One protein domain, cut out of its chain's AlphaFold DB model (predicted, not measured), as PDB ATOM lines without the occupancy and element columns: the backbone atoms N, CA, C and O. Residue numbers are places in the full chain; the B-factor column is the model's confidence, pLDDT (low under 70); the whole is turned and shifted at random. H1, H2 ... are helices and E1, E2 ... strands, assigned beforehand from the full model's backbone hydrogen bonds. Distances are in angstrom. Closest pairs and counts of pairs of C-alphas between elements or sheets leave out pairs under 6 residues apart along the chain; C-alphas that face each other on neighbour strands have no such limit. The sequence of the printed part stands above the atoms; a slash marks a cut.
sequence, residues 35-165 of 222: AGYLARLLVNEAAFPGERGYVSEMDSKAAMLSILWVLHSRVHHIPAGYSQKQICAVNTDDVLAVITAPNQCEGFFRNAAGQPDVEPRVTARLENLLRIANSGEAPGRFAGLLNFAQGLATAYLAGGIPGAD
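Overview. This is residues 35 to 165 of the 222 residues of an uncharacterized protein of Verrucomicrobia bacterium ADurb.Bin018 (UniProt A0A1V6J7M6). Two long helices, H2 and H6, lie side by side and run the same way, and the helix H1 crosses them in the middle of the domain; on the other side of H1 are the small hairpin E1 E2 and H5, whose last residues meet the first residues of H6 as a V. The short helices H3 and H4 pack near the last residues of H2. The printed part has 131 residues with six named helices and two named strands, in the order H1 H2 H3 H4 E1 E2 H5 H6; the strands make one antiparallel sheet, order E1 - E2. The class is mostly helix, and the whole is compact, with a radius of gyration of the C-alphas of 15.2 A and spans of 51 by 36 by 29 A.

Along the chain. Look first at the sheet: E1 is residues 108 to 110, 7.4 A from first to last C-alpha, and E2 is residues 116 to 118, 7.2 A. Find C-alpha 35 at (36.185, 19.699, -26.173); from there H1 runs through residues 35 to 45, over 15.5 A. The longest helix is H2, residues 57 to 76, 28.4 A long from C-alpha 57 at (42.681, 20.594, -46.127). Two short helices come next, H3 at residues 84 to 88, 5.9 A, and H4 at residues 95 to 99, 6.3 A. After the strands you find H5 at residues 120 to 133, 19.9 A, and H6 at residues 141 to 157, 24.4 A, which ends with C-alpha 157 at (30.283, 16.293, -26.783).

Arrangement. Begin at the hairpin E1 and E2, antiparallel neighbours at 139 degrees. Compare N 109 with O 117, 3.0 A apart, and N 117 with O 109, 2.8 A apart, both within hydrogen-bond range. Step from E2 to H1 by their closest C-alphas, those of Tyr 37 and Pro 116, 7.2 A apart. H1 touches H6 at a steep tilt of 50 degrees, opposite ways, and the closest C-alphas are those of Ala 39 and Gln 150, 4.9 A apart. H1 also touches H2, which meets it with residues 64 to 68 alone, at a steep tilt of 61 degrees, opposite ways; look at the C-alphas of Leu 42 and Met 64, the closest, 5.2 A apart. H2 is the hub, touching four helices. With residues 57 to 65 alone it touches H6, at a shallow tilt of 19 degrees, the same way; the closest C-alphas are those of Glu 57 and Arg 141, 6.6 A apart. Further along H2, residues 71 to 75 alone touch H4, closest at the C-alphas of Val 75 and Val 95, 6.6 A apart, and residues 74 to 75 alone touch H3, closest at those of Arg 74 and Gln 84, also 6.6 A. H5 touches H1 with residues 122 to 126 alone, about perpendicular at 88 degrees, closest at the C-alphas of Asn 44 and Val 122, 6.8 A apart. Its residues 129 to 133 alone touch H6, at a steep tilt of 60 degrees, opposite ways, closest at the C-alphas of Ala 133 and Ala 143, 4.7 A apart. H2 and H5 are apart. In H1, H2, H3, H4, H5 and H6 every O i to N i+4 pair is within hydrogen-bond range.

Size, cuts and confidence. The two C-alphas farthest apart are those of Gly 81, in the short link from H2 to H3, and Glu 137, in the short link from H5 to H6, at 53.7 A. The link from H1 to H2, 11 residues, is long. The printed part has no cut. Its mean pLDDT is 96.4, and no printed residue of this model is under 70.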
ATOM      1  N   ALA A  35      36.139  19.359 -24.750       97.56
ATOM      2  CA  ALA A  35      36.185  19.699 -26.173       97.56
ATOM      3  C   ALA A  35      37.582  20.164 -26.593       97.56
ATOM      4  O   ALA A  35      38.083  19.728 -27.626       97.56
ATOM      5  N   GLY A  36      38.243  20.978 -25.765       97.38
ATOM      6  CA  GLY A  36      39.635  21.373 -25.978       97.38
ATOM      7  C   GLY A  36      40.590  20.179 -26.007       97.38
ATOM      8  O   GLY A  36      41.459  20.119 -26.872       97.38
ATOM      9  N   TYR A  37      40.415  19.200 -25.118       98.06
ATOM     10  CA  TYR A  37      41.244  17.993 -25.082       98.06
ATOM     11  C   TYR A  37      41.065  17.125 -26.333       98.06
ATOM     12  O   TYR A  37      42.040  16.772 -26.999       98.06
ATOM     13  N   LEU A  38      39.815  16.837 -26.704       98.56
ATOM     14  CA  LEU A  38      39.503  16.066 -27.906       98.56
ATOM     15  C   LEU A  38      39.976  16.789 -29.177       98.56
ATOM     16  O   LEU A  38      40.580  16.164 -30.044       98.56
ATOM     17  N   ALA A  39      39.784  18.108 -29.278       98.62
ATOM     18  CA  ALA A  39      40.264  18.888 -30.417       98.62
ATOM     19  C   ALA A  39      41.790  18.804 -30.570       98.62
ATOM     20  O   ALA A  39      42.293  18.694 -31.686       98.62
ATOM     21  N   ARG A  40      42.535  18.801 -29.458       98.56
ATOM     22  CA  ARG A  40      43.997  18.643 -29.469       98.56
ATOM     23  C   ARG A  40      44.431  17.297 -30.018       98.56
ATOM     24  O   ARG A  40      45.381  17.280 -30.793       98.56
ATOM     25  N   LEU A  41      43.727  16.215 -29.685       98.62
ATOM     26  CA  LEU A  41      43.966  14.909 -30.302       98.62
ATOM     27  C   LEU A  41      43.743  14.971 -31.811       98.62
ATOM     28  O   LEU A  41      44.643  14.646 -32.573       98.62
ATOM     29  N   LEU A  42      42.588  15.465 -32.257       98.69
ATOM     30  CA  LEU A  42      42.268  15.534 -33.687       98.69
ATOM     31  C   LEU A  42      43.294  16.363 -34.475       98.69
ATOM     32  O   LEU A  42      43.701  15.979 -35.569       98.69
ATOM     33  N   VAL A  43      43.748  17.483 -33.907       98.56
ATOM     34  CA  VAL A  43      44.816  18.300 -34.494       98.56
ATOM     35  C   VAL A  43      46.153  17.563 -34.472       98.56
ATOM     36  O   VAL A  43      46.899  17.669 -35.443       98.56
ATOM     37  N   ASN A  44      46.475  16.844 -33.393       98.19
ATOM     38  CA  ASN A  44      47.717  16.082 -33.264       98.19
ATOM     39  C   ASN A  44      47.844  14.985 -34.323       98.19
ATOM     40  O   ASN A  44      48.899  14.854 -34.933       98.19
ATOM     41  N   GLU A  45      46.760  14.251 -34.550       97.94
ATOM     42  CA  GLU A  45      46.751  13.061 -35.399       97.94
ATOM     43  C   GLU A  45      46.617  13.374 -36.897       97.94
ATOM     44  O   GLU A  45      46.936  12.532 -37.728       97.94
ATOM     45  N   ALA A  46      46.156  14.567 -37.284       97.62
ATOM     46  CA  ALA A  46      46.026  14.946 -38.690       97.62
ATOM     47  C   ALA A  46      47.205  15.805 -39.173       97.62
ATOM     48  O   ALA A  46      47.630  16.746 -38.496       97.62
ATOM     49  N   ALA A  47      47.679  15.532 -40.391       97.81
ATOM     50  CA  ALA A  47      48.724  16.324 -41.028       97.81
ATOM     51  C   ALA A  47      48.235  17.736 -41.415       97.81
ATOM     52  O   ALA A  47      47.121  17.914 -41.913       97.81
ATOM     53  N   PHE A  48      49.086  18.743 -41.228       98.44
ATOM     54  CA  PHE A  48      48.883  20.142 -41.623       98.44
ATOM     55  C   PHE A  48      49.780  20.525 -42.813       98.44
ATOM     56  O   PHE A  48      50.742  19.816 -43.116       98.44
ATOM     57  N   PRO A  49      49.512  21.646 -43.516       98.19
ATOM     58  CA  PRO A  49      50.326  22.048 -44.659       98.19
ATOM     59  C   PRO A  49      51.824  22.119 -44.323       98.19
ATOM     60  O   PRO A  49      52.223  22.803 -43.384       98.19
ATOM     61  N   GLY A  50      52.648  21.439 -45.123       96.81
ATOM     62  CA  GLY A  50      54.099  21.353 -44.918       96.81
ATOM     63  C   GLY A  50      54.553  20.184 -44.040       96.81
ATOM     64  O   GLY A  50      55.751  19.920 -43.969       96.81
ATOM     65  N   GLU A  51      53.629  19.454 -43.415       97.06
ATOM     66  CA  GLU A  51      53.933  18.222 -42.692       97.06
ATOM     67  C   GLU A  51      53.870  16.997 -43.613       97.06
ATOM     68  O   GLU A  51      53.190  16.983 -44.646       97.06
ATOM     69  N   ARG A  52      54.584  15.934 -43.230       94.31
ATOM     70  CA  ARG A  52      54.539  14.655 -43.944       94.31
ATOM     71  C   ARG A  52      53.116  14.091 -43.902       94.31
ATOM     72  O   ARG A  52      52.496  14.064 -42.847       94.31
ATOM     73  N   GLY A  53      52.630  13.611 -45.044       93.44
ATOM     74  CA  GLY A  53      51.287  13.035 -45.165       93.44
ATOM     75  C   GLY A  53      50.177  14.056 -45.424       93.44
ATOM     76  O   GLY A  53      49.043  13.653 -45.657       93.44
ATOM     77  N   TYR A  54      50.476  15.361 -45.448       97.69
ATOM     78  CA  TYR A  54      49.491  16.356 -45.862       97.69
ATOM     79  C   TYR A  54      49.237  16.286 -47.372       97.69
ATOM     80  O   TYR A  54      50.146  16.515 -48.172       97.69
ATOM     81  N   VAL A  55      47.981  16.041 -47.751       97.56
ATOM     82  CA  VAL A  55      47.522  16.078 -49.148       97.56
ATOM     83  C   VAL A  55      46.696  17.335 -49.412       97.56
ATOM     84  O   VAL A  55      46.982  18.109 -50.327       97.56
ATOM     85  N   SER A  56      45.662  17.572 -48.602       98.38
ATOM     86  CA  SER A  56      44.787  18.738 -48.725       98.38
ATOM     87  C   SER A  56      44.078  19.043 -47.407       98.38
ATOM     88  O   SER A  56      43.990  18.196 -46.527       98.38
ATOM     89  N   GLU A  57      43.500  20.239 -47.291       98.44
ATOM     90  CA  GLU A  57      42.681  20.594 -46.127       98.44
ATOM     91  C   GLU A  57      41.481  19.648 -45.965       98.44
ATOM     92  O   GLU A  57      41.141  19.263 -44.851       98.44
ATOM     93  N   MET A  58      40.850  19.249 -47.073       98.19
ATOM     94  CA  MET A  58      39.708  18.334 -47.055       98.19
ATOM     95  C   MET A  58      40.108  16.933 -46.583       98.19
ATOM     96  O   MET A  58      39.368  16.312 -45.827       98.19
ATOM     97  N   ASP A  59      41.290  16.474 -46.983       98.56
ATOM     98  CA  ASP A  59      41.860  15.194 -46.571       98.56
ATOM     99  C   ASP A  59      42.189  15.173 -45.065       98.56
ATOM    100  O   ASP A  59      41.749  14.281 -44.343       98.56
ATOM    101  N   SER A  60      42.824  16.226 -44.538       98.69
ATOM    102  CA  SER A  60      43.060  16.364 -43.093       98.69
ATOM    103  C   SER A  60      41.754  16.427 -42.291       98.69
ATOM    104  O   SER A  60      41.642  15.802 -41.238       98.69
ATOM    105  N   LYS A  61      40.730  17.135 -42.791       98.75
ATOM    106  CA  LYS A  61      39.391  17.159 -42.171       98.75
ATOM    107  C   LYS A  61      38.732  15.778 -42.186       98.75
ATOM    108  O   LYS A  61      38.124  15.381 -41.193       98.75
ATOM    109  N   ALA A  62      38.873  15.036 -43.284       98.56
ATOM    110  CA  ALA A  62      38.379  13.669 -43.398       98.56
ATOM    111  C   ALA A  62      39.082  12.723 -42.414       98.56
ATOM    112  O   ALA A  62      38.410  11.885 -41.808       98.56
ATOM    113  N   ALA A  63      40.390  12.889 -42.201       98.69
ATOM    114  CA  ALA A  63      41.142  12.147 -41.193       98.69
ATOM    115  C   ALA A  63      40.629  12.441 -39.776       98.69
ATOM    116  O   ALA A  63      40.286  11.508 -39.054       98.69
ATOM    117  N   MET A  64      40.473  13.721 -39.405       98.81
ATOM    118  CA  MET A  64      39.928  14.125 -38.098       98.81
ATOM    119  C   MET A  64      38.535  13.528 -37.846       98.81
ATOM    120  O   MET A  64      38.281  12.959 -36.785       98.81
ATOM    121  N   LEU A  65      37.636  13.613 -38.831       98.75
ATOM    122  CA  LEU A  65      36.300  13.022 -38.732       98.75
ATOM    123  C   LEU A  65      36.360  11.495 -38.575       98.75
ATOM    124  O   LEU A  65      35.643  10.927 -37.754       98.75
ATOM    125  N   SER A  66      37.232  10.829 -39.331       98.75
ATOM    126  CA  SER A  66      37.383   9.371 -39.284       98.75
ATOM    127  C   SER A  66      37.973   8.896 -37.953       98.75
ATOM    128  O   SER A  66      37.501   7.907 -37.400       98.75
ATOM    129  N   ILE A  67      38.946   9.619 -37.390       98.75
ATOM    130  CA  ILE A  67      39.499   9.350 -36.052       98.75
ATOM    131  C   ILE A  67      38.407   9.483 -34.989       98.75
ATOM    132  O   ILE A  67      38.271   8.606 -34.134       98.75
ATOM    133  N   LEU A  68      37.574  10.525 -35.071       98.75
ATOM    134  CA  LEU A  68      36.449  10.670 -34.154       98.75
ATOM    135  C   LEU A  68      35.456   9.502 -34.274       98.75
ATOM    136  O   LEU A  68      34.999   8.989 -33.254       98.75
ATOM    137  N   TRP A  69      35.160   9.031 -35.488       98.69
ATOM    138  CA  TRP A  69      34.315   7.848 -35.691       98.69
ATOM    139  C   TRP A  69      34.943   6.555 -35.165       98.69
ATOM    140  O   TRP A  69      34.218   5.712 -34.629       98.69
ATOM    141  N   VAL A  70      36.270   6.397 -35.243       98.56
ATOM    142  CA  VAL A  70      36.970   5.274 -34.598       98.56
ATOM    143  C   VAL A  70      36.772   5.330 -33.086       98.56
ATOM    144  O   VAL A  70      36.361   4.338 -32.483       98.56
ATOM    145  N   LEU A  71      37.022   6.485 -32.468       98.44
ATOM    146  CA  LEU A  71      36.834   6.677 -31.029       98.44
ATOM    147  C   LEU A  71      35.382   6.412 -30.615       98.44
ATOM    148  O   LEU A  71      35.141   5.653 -29.682       98.44
ATOM    149  N   HIS A  72      34.413   6.950 -31.353       98.12
ATOM    150  CA  HIS A  72      32.994   6.704 -31.114       98.12
ATOM    151  C   HIS A  72      32.633   5.218 -31.230       98.12
ATOM    152  O   HIS A  72      31.920   4.682 -30.384       98.12
ATOM    153  N   SER A  73      33.173   4.516 -32.229       98.00
ATOM    154  CA  SER A  73      32.939   3.077 -32.404       98.00
ATOM    155  C   SER A  73      33.515   2.259 -31.249       98.00
ATOM    156  O   SER A  73      32.867   1.329 -30.769       98.00
ATOM    157  N   ARG A  74      34.691   2.648 -30.740       97.50
ATOM    158  CA  ARG A  74      35.312   2.060 -29.541       97.50
ATOM    159  C   ARG A  74      34.515   2.308 -28.259       97.50
ATOM    160  O   ARG A  74      34.746   1.600 -27.283       97.50
ATOM    161  N   VAL A  75      33.616   3.287 -28.237       97.25
ATOM    162  CA  VAL A  75      32.738   3.556 -27.089       97.25
ATOM    163  C   VAL A  75      31.382   2.863 -27.255       97.25
ATOM    164  O   VAL A  75      30.920   2.188 -26.342       97.25
ATOM    165  N   HIS A  76      30.752   2.980 -28.427       96.31
ATOM    166  CA  HIS A  76      29.329   2.657 -28.597       96.31
ATOM    167  C   HIS A  76      29.033   1.491 -29.546       96.31
ATOM    168  O   HIS A  76      27.898   1.016 -29.604       96.31
ATOM    169  N   HIS A  77      30.018   1.014 -30.306       96.62
ATOM    170  CA  HIS A  77      29.810   0.008 -31.349       96.62
ATOM    171  C   HIS A  77      30.800  -1.143 -31.229       96.62
ATOM    172  O   HIS A  77      31.505  -1.461 -32.177       96.62
ATOM    173  N   ILE A  78      30.841  -1.801 -30.071       97.25
ATOM    174  CA  ILE A  78      31.677  -2.992 -29.900       97.25
ATOM    175  C   ILE A  78      31.098  -4.150 -30.730       97.25
ATOM    176  O   ILE A  78      29.952  -4.547 -30.499       97.25
ATOM    177  N   PRO A  79      31.851  -4.704 -31.696       96.56
ATOM    178  CA  PRO A  79      31.363  -5.788 -32.533       96.56
ATOM    179  C   PRO A  79      31.275  -7.104 -31.755       96.56
ATOM    180  O   PRO A  79      32.047  -7.359 -30.831       96.56
ATOM    181  N   ALA A  80      30.347  -7.973 -32.166       95.44
ATOM    182  CA  ALA A  80      30.210  -9.308 -31.592       95.44
ATOM    183  C   ALA A  80      31.541 -10.083 -31.650       95.44
ATOM    184  O   ALA A  80      32.274  -9.998 -32.634       95.44
ATOM    185  N   GLY A  81      31.847 -10.834 -30.589       95.38
ATOM    186  CA  GLY A  81      33.118 -11.553 -30.441       95.38
ATOM    187  C   GLY A  81      34.259 -10.716 -29.850       95.38
ATOM    188  O   GLY A  81      35.278 -11.284 -29.466       95.38
ATOM    189  N   TYR A  82      34.081  -9.401 -29.708       97.19
ATOM    190  CA  TYR A  82      35.032  -8.511 -29.049       97.19
ATOM    191  C   TYR A  82      34.444  -7.925 -27.764       97.19
ATOM    192  O   TYR A  82      33.234  -7.774 -27.608       97.19
ATOM    193  N   SER A  83      35.325  -7.547 -26.847       96.62
ATOM    194  CA  SER A  83      35.014  -6.681 -25.712       96.62
ATOM    195  C   SER A  83      35.656  -5.311 -25.902       96.62
ATOM    196  O   SER A  83      36.703  -5.190 -26.541       96.62
ATOM    197  N   GLN A  84      35.081  -4.282 -25.279       96.75
ATOM    198  CA  GLN A  84      35.674  -2.945 -25.286       96.75
ATOM    199  C   GLN A  84      37.114  -2.963 -24.754       96.75
ATOM    200  O   GLN A  84      38.014  -2.407 -25.376       96.75
ATOM    201  N   LYS A  85      37.364  -3.725 -23.682       95.75
ATOM    202  CA  LYS A  85      38.697  -3.866 -23.086       95.75
ATOM    203  C   LYS A  85      39.732  -4.454 -24.051       95.75
ATOM    204  O   LYS A  85      40.897  -4.090 -23.965       95.75
ATOM    205  N   GLN A  86      39.339  -5.334 -24.973       93.94
ATOM    206  CA  GLN A  86      40.254  -5.852 -26.000       93.94
ATOM    207  C   GLN A  86      40.574  -4.812 -27.078       93.94
ATOM    208  O   GLN A  86      41.667  -4.841 -27.630       93.94
ATOM    209  N   ILE A  87      39.635  -3.913 -27.383       93.81
ATOM    210  CA  ILE A  87      39.799  -2.921 -28.452       93.81
ATOM    211  C   ILE A  87      40.512  -1.664 -27.942       93.81
ATOM    212  O   ILE A  87      41.353  -1.124 -28.654       93.81
ATOM    213  N   CYS A  88      40.192  -1.194 -26.732       93.38
ATOM    214  CA  CYS A  88      40.716   0.066 -26.201       93.38
ATOM    215  C   CYS A  88      41.231   0.021 -24.754       93.38
ATOM    216  O   CYS A  88      41.386   1.063 -24.128       93.38
ATOM    217  N   ALA A  89      41.515  -1.169 -24.210       93.88
ATOM    218  CA  ALA A  89      42.096  -1.386 -22.874       93.88
ATOM    219  C   ALA A  89      41.243  -0.940 -21.665       93.88
ATOM    220  O   ALA A  89      41.619  -1.208 -20.521       93.88
ATOM    221  N   VAL A  90      40.071  -0.341 -21.887       96.25
ATOM    222  CA  VAL A  90      39.152   0.146 -20.844       96.25
ATOM    223  C   VAL A  90      37.721  -0.353 -21.053       96.25
ATOM    224  O   VAL A  90      37.404  -0.961 -22.071       96.25
ATOM    225  N   ASN A  91      36.865  -0.136 -20.053       97.25
ATOM    226  CA  ASN A  91      35.417  -0.314 -20.152       97.25
ATOM    227  C   ASN A  91      34.747   0.986 -19.684       97.25
ATOM    228  O   ASN A  91      34.851   1.319 -18.504       97.25
ATOM    229  N   THR A  92      34.177   1.760 -20.605       97.06
ATOM    230  CA  THR A  92      33.736   3.138 -20.356       97.06
ATOM    231  C   THR A  92      32.818   3.661 -21.462       97.06
ATOM    232  O   THR A  92      32.935   3.272 -22.622       97.06
ATOM    233  N   ASP A  93      31.937   4.588 -21.107       95.62
ATOM    234  CA  ASP A  93      31.172   5.437 -22.021       95.62
ATOM    235  C   ASP A  93      31.841   6.810 -22.266       95.62
ATOM    236  O   ASP A  93      31.350   7.605 -23.066       95.62
ATOM    237  N   ASP A  94      32.984   7.084 -21.624       95.38
ATOM    238  CA  ASP A  94      33.744   8.328 -21.752       95.38
ATOM    239  C   ASP A  94      34.847   8.204 -22.818       95.38
ATOM    240  O   ASP A  94      35.833   7.473 -22.666       95.38
ATOM    241  N   VAL A  95      34.727   8.985 -23.894       97.00
ATOM    242  CA  VAL A  95      35.737   9.021 -24.958       97.00
ATOM    243  C   VAL A  95      37.108   9.486 -24.443       97.00
ATOM    244  O   VAL A  95      38.130   9.007 -24.930       97.00
ATOM    245  N   LEU A  96      37.173  10.369 -23.439       96.81
ATOM    246  CA  LEU A  96      38.448  10.831 -22.877       96.81
ATOM    247  C   LEU A  96      39.157   9.693 -22.131       96.81
ATOM    248  O   LEU A  96      40.388   9.601 -22.156       96.81
ATOM    249  N   ALA A  97      38.403   8.803 -21.485       96.75
ATOM    250  CA  ALA A  97      38.950   7.596 -20.880       96.75
ATOM    251  C   ALA A  97      39.491   6.619 -21.939       96.75
ATOM    252  O   ALA A  97      40.535   6.019 -21.703       96.75
ATOM    253  N   VAL A  98      38.864   6.519 -23.118       97.69
ATOM    254  CA  VAL A  98      39.427   5.769 -24.260       97.69
ATOM    255  C   VAL A  98      40.734   6.393 -24.754       97.69
ATOM    256  O   VAL A  98      41.698   5.670 -24.975       97.69
ATOM    257  N   ILE A  99      40.800   7.719 -24.901       97.81
ATOM    258  CA  ILE A  99      42.004   8.424 -25.382       97.81
ATOM    259  C   ILE A  99      43.189   8.227 -24.428       97.81
ATOM    260  O   ILE A  99      44.306   7.968 -24.862       97.81
ATOM    261  N   THR A 100      42.936   8.340 -23.123       97.06
ATOM    262  CA  THR A 100      43.968   8.278 -22.072       97.06
ATOM    263  C   THR A 100      44.289   6.865 -21.596       97.06
ATOM    264  O   THR A 100      45.128   6.684 -20.709       97.06
ATOM    265  N   ALA A 101      43.624   5.852 -22.149       96.00
ATOM    266  CA  ALA A 101      43.899   4.469 -21.816       96.00
ATOM    267  C   ALA A 101      45.287   4.038 -22.333       96.00
ATOM    268  O   ALA A 101      45.768   4.552 -23.348       96.00
ATOM    269  N   PRO A 102      45.943   3.071 -21.664       91.62
ATOM    270  CA  PRO A 102      47.267   2.611 -22.064       91.62
ATOM    271  C   PRO A 102      47.332   2.210 -23.543       91.62
ATOM    272  O   PRO A 102      46.496   1.445 -24.033       91.62
ATOM    273  N   ASN A 103      48.361   2.706 -24.234       89.25
ATOM    274  CA  ASN A 103      48.656   2.414 -25.640       89.25
ATOM    275  C   ASN A 103      47.525   2.775 -26.627       89.25
ATOM    276  O   ASN A 103      47.439   2.160 -27.688       89.25
ATOM    277  N   GLN A 104      46.648   3.732 -26.291       94.25
ATOM    278  CA  GLN A 104      45.580   4.171 -27.201       94.25
ATOM    279  C   GLN A 104      45.961   5.382 -28.050       94.25
ATOM    280  O   GLN A 104      45.784   5.333 -29.266       94.25
ATOM    281  N   CYS A 105      46.477   6.450 -27.436       96.31
ATOM    282  CA  CYS A 105      46.891   7.669 -28.132       96.31
ATOM    283  C   CYS A 105      48.220   8.173 -27.555       96.31
ATOM    284  O   CYS A 105      48.292   8.595 -26.402       96.31
ATOM    285  N   GLU A 106      49.293   8.105 -28.344       94.12
ATOM    286  CA  GLU A 106      50.635   8.461 -27.877       94.12
ATOM    287  C   GLU A 106      50.729   9.956 -27.541       94.12
ATOM    288  O   GLU A 106      50.368  10.814 -28.345       94.12
ATOM    289  N   GLY A 107      51.248  10.282 -26.357       96.00
ATOM    290  CA  GLY A 107      51.351  11.663 -25.889       96.00
ATOM    291  C   GLY A 107      50.083  12.224 -25.238       96.00
ATOM    292  O   GLY A 107      50.084  13.399 -24.881       96.00
ATOM    293  N   PHE A 108      49.039  11.410 -25.041       97.38
ATOM    294  CA  PHE A 108      47.805  11.767 -24.330       97.38
ATOM    295  C   PHE A 108      47.632  10.869 -23.103       97.38
ATOM    296  O   PHE A 108      47.668   9.645 -23.205       97.38
ATOM    297  N   PHE A 109      47.464  11.459 -21.920       95.75
ATOM    298  CA  PHE A 109      47.409  10.707 -20.663       95.75
ATOM    299  C   PHE A 109      46.580  11.428 -19.593       95.75
ATOM    300  O   PHE A 109      46.099  12.542 -19.791       95.75
ATOM    301  N   ARG A 110      46.402  10.783 -18.434       93.69
ATOM    302  CA  ARG A 110      45.934  11.446 -17.208       93.69
ATOM    303  C   ARG A 110      47.119  11.733 -16.299       93.69
ATOM    304  O   ARG A 110      47.892  10.824 -16.007       93.69
ATOM    305  N   ASN A 111      47.272  12.979 -15.862       92.25
ATOM    306  CA  ASN A 111      48.351  13.366 -14.955       92.25
ATOM    307  C   ASN A 111      48.142  12.800 -13.535       92.25
ATOM    308  O   ASN A 111      47.154  12.121 -13.253       92.25
ATOM    309  N   ALA A 112      49.063  13.098 -12.614       93.25
ATOM    310  CA  ALA A 112      49.002  12.609 -11.230       93.25
ATOM    311  C   ALA A 112      47.730  13.039 -10.466       93.25
ATOM    312  O   ALA A 112      47.361  12.393  -9.488       93.25
ATOM    313  N   ALA A 113      47.043  14.097 -10.914       93.06
ATOM    314  CA  ALA A 113      45.762  14.543 -10.368       93.06
ATOM    315  C   ALA A 113      44.544  13.880 -11.051       93.06
ATOM    316  O   ALA A 113      43.403  14.239 -10.763       93.06
ATOM    317  N   GLY A 114      44.761  12.938 -11.976       90.31
ATOM    318  CA  GLY A 114      43.713  12.262 -12.747       90.31
ATOM    319  C   GLY A 114      43.112  13.102 -13.881       90.31
ATOM    320  O   GLY A 114      42.160  12.662 -14.535       90.31
ATOM    321  N   GLN A 115      43.651  14.299 -14.130       90.88
ATOM    322  CA  GLN A 115      43.161  15.218 -15.154       90.88
ATOM    323  C   GLN A 115      43.758  14.878 -16.526       90.88
ATOM    324  O   GLN A 115      44.925  14.486 -16.580       90.88
ATOM    325  N   PRO A 116      42.993  15.028 -17.625       91.56
ATOM    326  CA  PRO A 116      43.533  14.906 -18.974       91.56
ATOM    327  C   PRO A 116      44.689  15.881 -19.191       91.56
ATOM    328  O   PRO A 116      44.581  17.067 -18.885       91.56
ATOM    329  N   ASP A 117      45.786  15.363 -19.724       93.94
ATOM    330  CA  ASP A 117      47.003  16.112 -20.002       93.94
ATOM    331  C   ASP A 117      47.686  15.555 -21.262       93.94
ATOM    332  O   ASP A 117      47.294  14.501 -21.789       93.94
ATOM    333  N   VAL A 118      48.665  16.290 -21.782       95.94
ATOM    334  CA  VAL A 118      49.410  15.916 -22.989       95.94
ATOM    335  C   VAL A 118      50.909  16.092 -22.796       95.94
ATOM    336  O   VAL A 118      51.373  16.893 -21.987       95.94
ATOM    337  N   GLU A 119      51.699  15.350 -23.564       96.75
ATOM    338  CA  GLU A 119      53.151  15.484 -23.516       96.75
ATOM    339  C   GLU A 119      53.609  16.857 -24.038       96.75
ATOM    340  O   GLU A 119      53.000  17.407 -24.964       96.75
ATOM    341  N   PRO A 120      54.747  17.388 -23.549       97.25
ATOM    342  CA  PRO A 120      55.268  18.685 -23.984       97.25
ATOM    343  C   PRO A 120      55.412  18.836 -25.507       97.25
ATOM    344  O   PRO A 120      55.195  19.921 -26.042       97.25
ATOM    345  N   ARG A 121      55.730  17.750 -26.227       97.56
ATOM    346  CA  ARG A 121      55.837  17.758 -27.698       97.56
ATOM    347  C   ARG A 121      54.502  18.034 -28.398       97.56
ATOM    348  O   ARG A 121      54.487  18.706 -29.427       97.56
ATOM    349  N   VAL A 122      53.393  17.549 -27.834       97.00
ATOM    350  CA  VAL A 122      52.039  17.774 -28.359       97.00
ATOM    351  C   VAL A 122      51.676  19.244 -28.165       97.00
ATOM    352  O   VAL A 122      51.272  19.911 -29.119       97.00
ATOM    353  N   THR A 123      51.923  19.784 -26.967       96.88
ATOM    354  CA  THR A 123      51.744  21.212 -26.663       96.88
ATOM    355  C   THR A 123      52.554  22.096 -27.607       96.88
ATOM    356  O   THR A 123      51.983  22.970 -28.256       96.88
ATOM    357  N   ALA A 124      53.852  21.825 -27.771       97.94
ATOM    358  CA  ALA A 124      54.726  22.610 -28.641       97.94
ATOM    359  C   ALA A 124      54.251  22.613 -30.104       97.94
ATOM    360  O   ALA A 124      54.255  23.658 -30.762       97.94
ATOM    361  N   ARG A 125      53.790  21.462 -30.621       97.62
ATOM    362  CA  ARG A 125      53.212  21.392 -31.970       97.62
ATOM    363  C   ARG A 125      51.949  22.248 -32.072       97.62
ATOM    364  O   ARG A 125      51.845  23.057 -32.989       97.62
ATOM    365  N   LEU A 126      51.015  22.113 -31.132       97.75
ATOM    366  CA  LEU A 126      49.755  22.866 -31.127       97.75
ATOM    367  C   LEU A 126      49.975  24.379 -31.050       97.75
ATOM    368  O   LEU A 126      49.339  25.129 -31.789       97.75
ATOM    369  N   GLU A 127      50.889  24.829 -30.193       97.62
ATOM    370  CA  GLU A 127      51.262  26.241 -30.077       97.62
ATOM    371  C   GLU A 127      51.866  26.770 -31.379       97.62
ATOM    372  O   GLU A 127      51.511  27.861 -31.829       97.62
ATOM    373  N   ASN A 128      52.717  25.982 -32.042       98.38
ATOM    374  CA  ASN A 128      53.263  26.349 -33.343       98.38
ATOM    375  C   ASN A 128      52.167  26.475 -34.417       98.38
ATOM    376  O   ASN A 128      52.155  27.455 -35.163       98.38
ATOM    377  N   LEU A 129      51.222  25.530 -34.477       98.38
ATOM    378  CA  LEU A 129      50.102  25.578 -35.422       98.38
ATOM    379  C   LEU A 129      49.183  26.779 -35.160       98.38
ATOM    380  O   LEU A 129      48.810  27.475 -36.104       98.38
ATOM    381  N   LEU A 130      48.863  27.066 -33.893       98.06
ATOM    382  CA  LEU A 130      48.087  28.246 -33.493       98.06
ATOM    383  C   LEU A 130      48.813  29.546 -33.841       98.06
ATOM    384  O   LEU A 130      48.186  30.487 -34.326       98.06
ATOM    385  N   ARG A 131      50.132  29.604 -33.638       97.75
ATOM    386  CA  ARG A 131      50.949  30.758 -34.024       97.75
ATOM    387  C   ARG A 131      50.888  30.999 -35.532       97.75
ATOM    388  O   ARG A 131      50.663  32.131 -35.937       97.75
ATOM    389  N   ILE A 132      51.041  29.954 -36.349       97.44
ATOM    390  CA  ILE A 132      50.937  30.053 -37.817       97.44
ATOM    391  C   ILE A 132      49.525  30.482 -38.233       97.44
ATOM    392  O   ILE A 132      49.365  31.360 -39.078       97.44
ATOM    393  N   ALA A 133      48.492  29.895 -37.624       97.62
ATOM    394  CA  ALA A 133      47.101  30.224 -37.922       97.62
ATOM    395  C   ALA A 133      46.760  31.695 -37.651       97.62
ATOM    396  O   ALA A 133      45.913  32.251 -38.344       97.62
ATOM    397  N   ASN A 134      47.425  32.309 -36.669       97.44
ATOM    398  CA  ASN A 134      47.151  33.662 -36.191       97.44
ATOM    399  C   ASN A 134      48.172  34.722 -36.650       97.44
ATOM    400  O   ASN A 134      48.051  35.873 -36.246       97.44
ATOM    401  N   SER A 135      49.171  34.375 -37.471       93.56
ATOM    402  CA  SER A 135      50.209  35.327 -37.909       93.56
ATOM    403  C   SER A 135      49.913  36.045 -39.232       93.56
ATOM    404  O   SER A 135      50.701  36.893 -39.641       93.56
ATOM    405  N   GLY A 136      48.848  35.664 -39.945       87.94
ATOM    406  CA  GLY A 136      48.485  36.246 -41.244       87.94
ATOM    407  C   GLY A 136      47.627  37.513 -41.142       87.94
ATOM    408  O   GLY A 136      47.291  37.968 -40.057       87.94
ATOM    409  N   GLU A 137      47.228  38.059 -42.292       90.00
ATOM    410  CA  GLU A 137      46.252  39.164 -42.370       90.00
ATOM    411  C   GLU A 137      44.794  38.667 -42.431       90.00
ATOM    412  O   GLU A 137      43.857  39.425 -42.184       90.00
ATOM    413  N   ALA A 138      44.594  37.384 -42.749       92.19
ATOM    414  CA  ALA A 138      43.297  36.731 -42.898       92.19
ATOM    415  C   ALA A 138      43.381  35.252 -42.463       92.19
ATOM    416  O   ALA A 138      44.472  34.668 -42.506       92.19
ATOM    417  N   PRO A 139      42.255  34.609 -42.080       94.06
ATOM    418  CA  PRO A 139      42.251  33.195 -41.720       94.06
ATOM    419  C   PRO A 139      42.630  32.320 -42.923       94.06
ATOM    420  O   PRO A 139      41.973  32.341 -43.961       94.06
ATOM    421  N   GLY A 140      43.693  31.526 -42.771       96.31
ATOM    422  CA  GLY A 140      44.152  30.560 -43.774       96.31
ATOM    423  C   GLY A 140      43.787  29.108 -43.444       96.31
ATOM    424  O   GLY A 140      43.042  28.826 -42.506       96.31
ATOM    425  N   ARG A 141      44.388  28.159 -44.177       97.75
ATOM    426  CA  ARG A 141      44.148  26.707 -44.013       97.75
ATOM    427  C   ARG A 141      44.396  26.202 -42.589       97.75
ATOM    428  O   ARG A 141      43.631  25.387 -42.091       97.75
ATOM    429  N   PHE A 142      45.432  26.705 -41.912       98.31
ATOM    430  CA  PHE A 142      45.732  26.332 -40.522       98.31
ATOM    431  C   PHE A 142      44.586  26.720 -39.584       98.31
ATOM    432  O   PHE A 142      44.142  25.896 -38.790       98.31
ATOM    433  N   ALA A 143      44.060  27.942 -39.724       98.31
ATOM    434  CA  ALA A 143      42.897  28.380 -38.962       98.31
ATOM    435  C   ALA A 143      41.660  27.531 -39.301       98.31
ATOM    436  O   ALA A 143      40.954  27.088 -38.401       98.31
ATOM    437  N   GLY A 144      41.447  27.226 -40.587       98.31
ATOM    438  CA  GLY A 144      40.366  26.350 -41.050       98.31
ATOM    439  C   GLY A 144      40.401  24.943 -40.441       98.31
ATOM    440  O   GLY A 144      39.359  24.433 -40.035       98.31
ATOM    441  N   LEU A 145      41.583  24.330 -40.332       98.75
ATOM    442  CA  LEU A 145      41.767  23.008 -39.723       98.75
ATOM    443  C   LEU A 145      41.595  23.030 -38.199       98.75
ATOM    444  O   LEU A 145      40.900  22.175 -37.656       98.75
ATOM    445  N   LEU A 146      42.173  24.019 -37.512       98.81
ATOM    446  CA  LEU A 146      42.043  24.162 -36.056       98.81
ATOM    447  C   LEU A 146      40.586  24.402 -35.642       98.81
ATOM    448  O   LEU A 146      40.077  23.733 -34.744       98.81
ATOM    449  N   ASN A 147      39.895  25.310 -36.336       98.62
ATOM    450  CA  ASN A 147      38.489  25.604 -36.070       98.62
ATOM    451  C   ASN A 147      37.593  24.404 -36.394       98.62
ATOM    452  O   ASN A 147      36.632  24.146 -35.673       98.62
ATOM    453  N   PHE A 148      37.917  23.640 -37.445       98.62
ATOM    454  CA  PHE A 148      37.205  22.403 -37.752       98.62
ATOM    455  C   PHE A 148      37.363  21.367 -36.636       98.62
ATOM    456  O   PHE A 148      36.358  20.826 -36.187       98.62
ATOM    457  N   ALA A 149      38.580  21.133 -36.139       98.69
ATOM    458  CA  ALA A 149      38.816  20.201 -35.037       98.69
ATOM    459  C   ALA A 149      38.076  20.613 -33.752       98.69
ATOM    460  O   ALA A 149      37.422  19.777 -33.129       98.69
ATOM    461  N   GLN A 150      38.120  21.901 -33.382       98.62
ATOM    462  CA  GLN A 150      37.379  22.424 -32.227       98.62
ATOM    463  C   GLN A 150      35.866  22.266 -32.407       98.62
ATOM    464  O   GLN A 150      35.181  21.794 -31.499       98.62
ATOM    465  N   GLY A 151      35.337  22.626 -33.580       98.06
ATOM    466  CA  GLY A 151      33.914  22.491 -33.890       98.06
ATOM    467  C   GLY A 151      33.451  21.034 -33.864       98.06
ATOM    468  O   GLY A 151      32.404  20.734 -33.295       98.06
ATOM    469  N   LEU A 152      34.261  20.125 -34.406       98.06
ATOM    470  CA  LEU A 152      34.007  18.688 -34.419       98.06
ATOM    471  C   LEU A 152      33.962  18.110 -32.994       98.06
ATOM    472  O   LEU A 152      33.011  17.412 -32.645       98.06
ATOM    473  N   ALA A 153      34.939  18.457 -32.151       98.50
ATOM    474  CA  ALA A 153      34.973  18.041 -30.751       98.50
ATOM    475  C   ALA A 153      33.786  18.590 -29.942       98.50
ATOM    476  O   ALA A 153      33.165  17.862 -29.168       98.50
ATOM    477  N   THR A 154      33.442  19.862 -30.156       98.12
ATOM    478  CA  THR A 154      32.308  20.522 -29.490       98.12
ATOM    479  C   THR A 154      30.987  19.857 -29.866       98.12
ATOM    480  O   THR A 154      30.192  19.525 -28.990       98.12
ATOM    481  N   ALA A 155      30.762  19.616 -31.162       97.69
ATOM    482  CA  ALA A 155      29.555  18.953 -31.644       97.69
ATOM    483  C   ALA A 155      29.422  17.534 -31.070       97.69
ATOM    484  O   ALA A 155      28.343  17.167 -30.600       97.69
ATOM    485  N   TYR A 156      30.526  16.775 -31.032       97.88
ATOM    486  CA  TYR A 156      30.536  15.417 -30.487       97.88
ATOM    487  C   TYR A 156      30.046  15.369 -29.045       97.88
ATOM    488  O   TYR A 156      29.144  14.602 -28.711       97.88
ATOM    489  N   LEU A 157      30.609  16.235 -28.206       96.75
ATOM    490  CA  LEU A 157      30.283  16.293 -26.783       96.75
ATOM    491  C   LEU A 157      28.895  16.891 -26.519       96.75
ATOM    492  O   LEU A 157      28.316  16.634 -25.469       96.75
ATOM    493  N   ALA A 158      28.334  17.626 -27.481       96.50
ATOM    494  CA  ALA A 158      26.937  18.054 -27.473       96.50
ATOM    495  C   ALA A 158      25.954  16.965 -27.962       96.50
ATOM    496  O   ALA A 158      24.747  17.201 -27.979       96.50
ATOM    497  N   GLY A 159      26.445  15.777 -28.343       90.94
ATOM    498  CA  GLY A 159      25.628  14.611 -28.686       90.94
ATOM    499  C   GLY A 159      25.559  14.262 -30.175       90.94
ATOM    500  O   GLY A 159      24.711  13.455 -30.554       90.94
ATOM    501  N   GLY A 160      26.413  14.830 -31.037       86.50
ATOM    502  CA  GLY A 160      26.385  14.511 -32.469       86.50
ATOM    503  C   GLY A 160      27.738  14.577 -33.172       86.50
ATOM    504  O   GLY A 160      28.533  15.476 -32.938       86.50
ATOM    505  N   ILE A 161      27.986  13.657 -34.108       91.56
ATOM    506  CA  ILE A 161      29.134  13.742 -35.023       91.56
ATOM    507  C   ILE A 161      28.663  14.386 -36.337       91.56
ATOM    508  O   ILE A 161      27.831  13.798 -37.034       91.56
ATOM    509  N   PRO A 162      29.156  15.582 -36.710       85.06
ATOM    510  CA  PRO A 162      28.827  16.208 -37.982       85.06
ATOM    511  C   PRO A 162      29.540  15.479 -39.130       85.06
ATOM    512  O   PRO A 162      30.715  15.713 -39.407       85.06
ATOM    513  N   GLY A 163      28.807  14.598 -39.809       91.31
ATOM    514  CA  GLY A 163      29.274  13.854 -40.982       91.31
ATOM    515  C   GLY A 163      29.174  12.343 -40.793       91.31
ATOM    516  O   GLY A 163      29.297  11.838 -39.682       91.31
ATOM    517  N   ALA A 164      28.931  11.617 -41.882       94.38
ATOM    518  CA  ALA A 164      28.745  10.170 -41.840       94.38
ATOM    519  C   ALA A 164      30.049   9.421 -41.518       94.38
ATOM    520  O   ALA A 164      31.135   9.852 -41.909       94.38
ATOM    521  N   ASP A 165      29.925   8.272 -40.849       97.12
ATOM    522  CA  ASP A 165      31.014   7.298 -40.757       97.12
ATOM    523  C   ASP A 165      31.247   6.697 -42.142       97.12
ATOM    524  O   ASP A 165      30.403   5.977 -42.677       97.12
TER     525      ASP A 165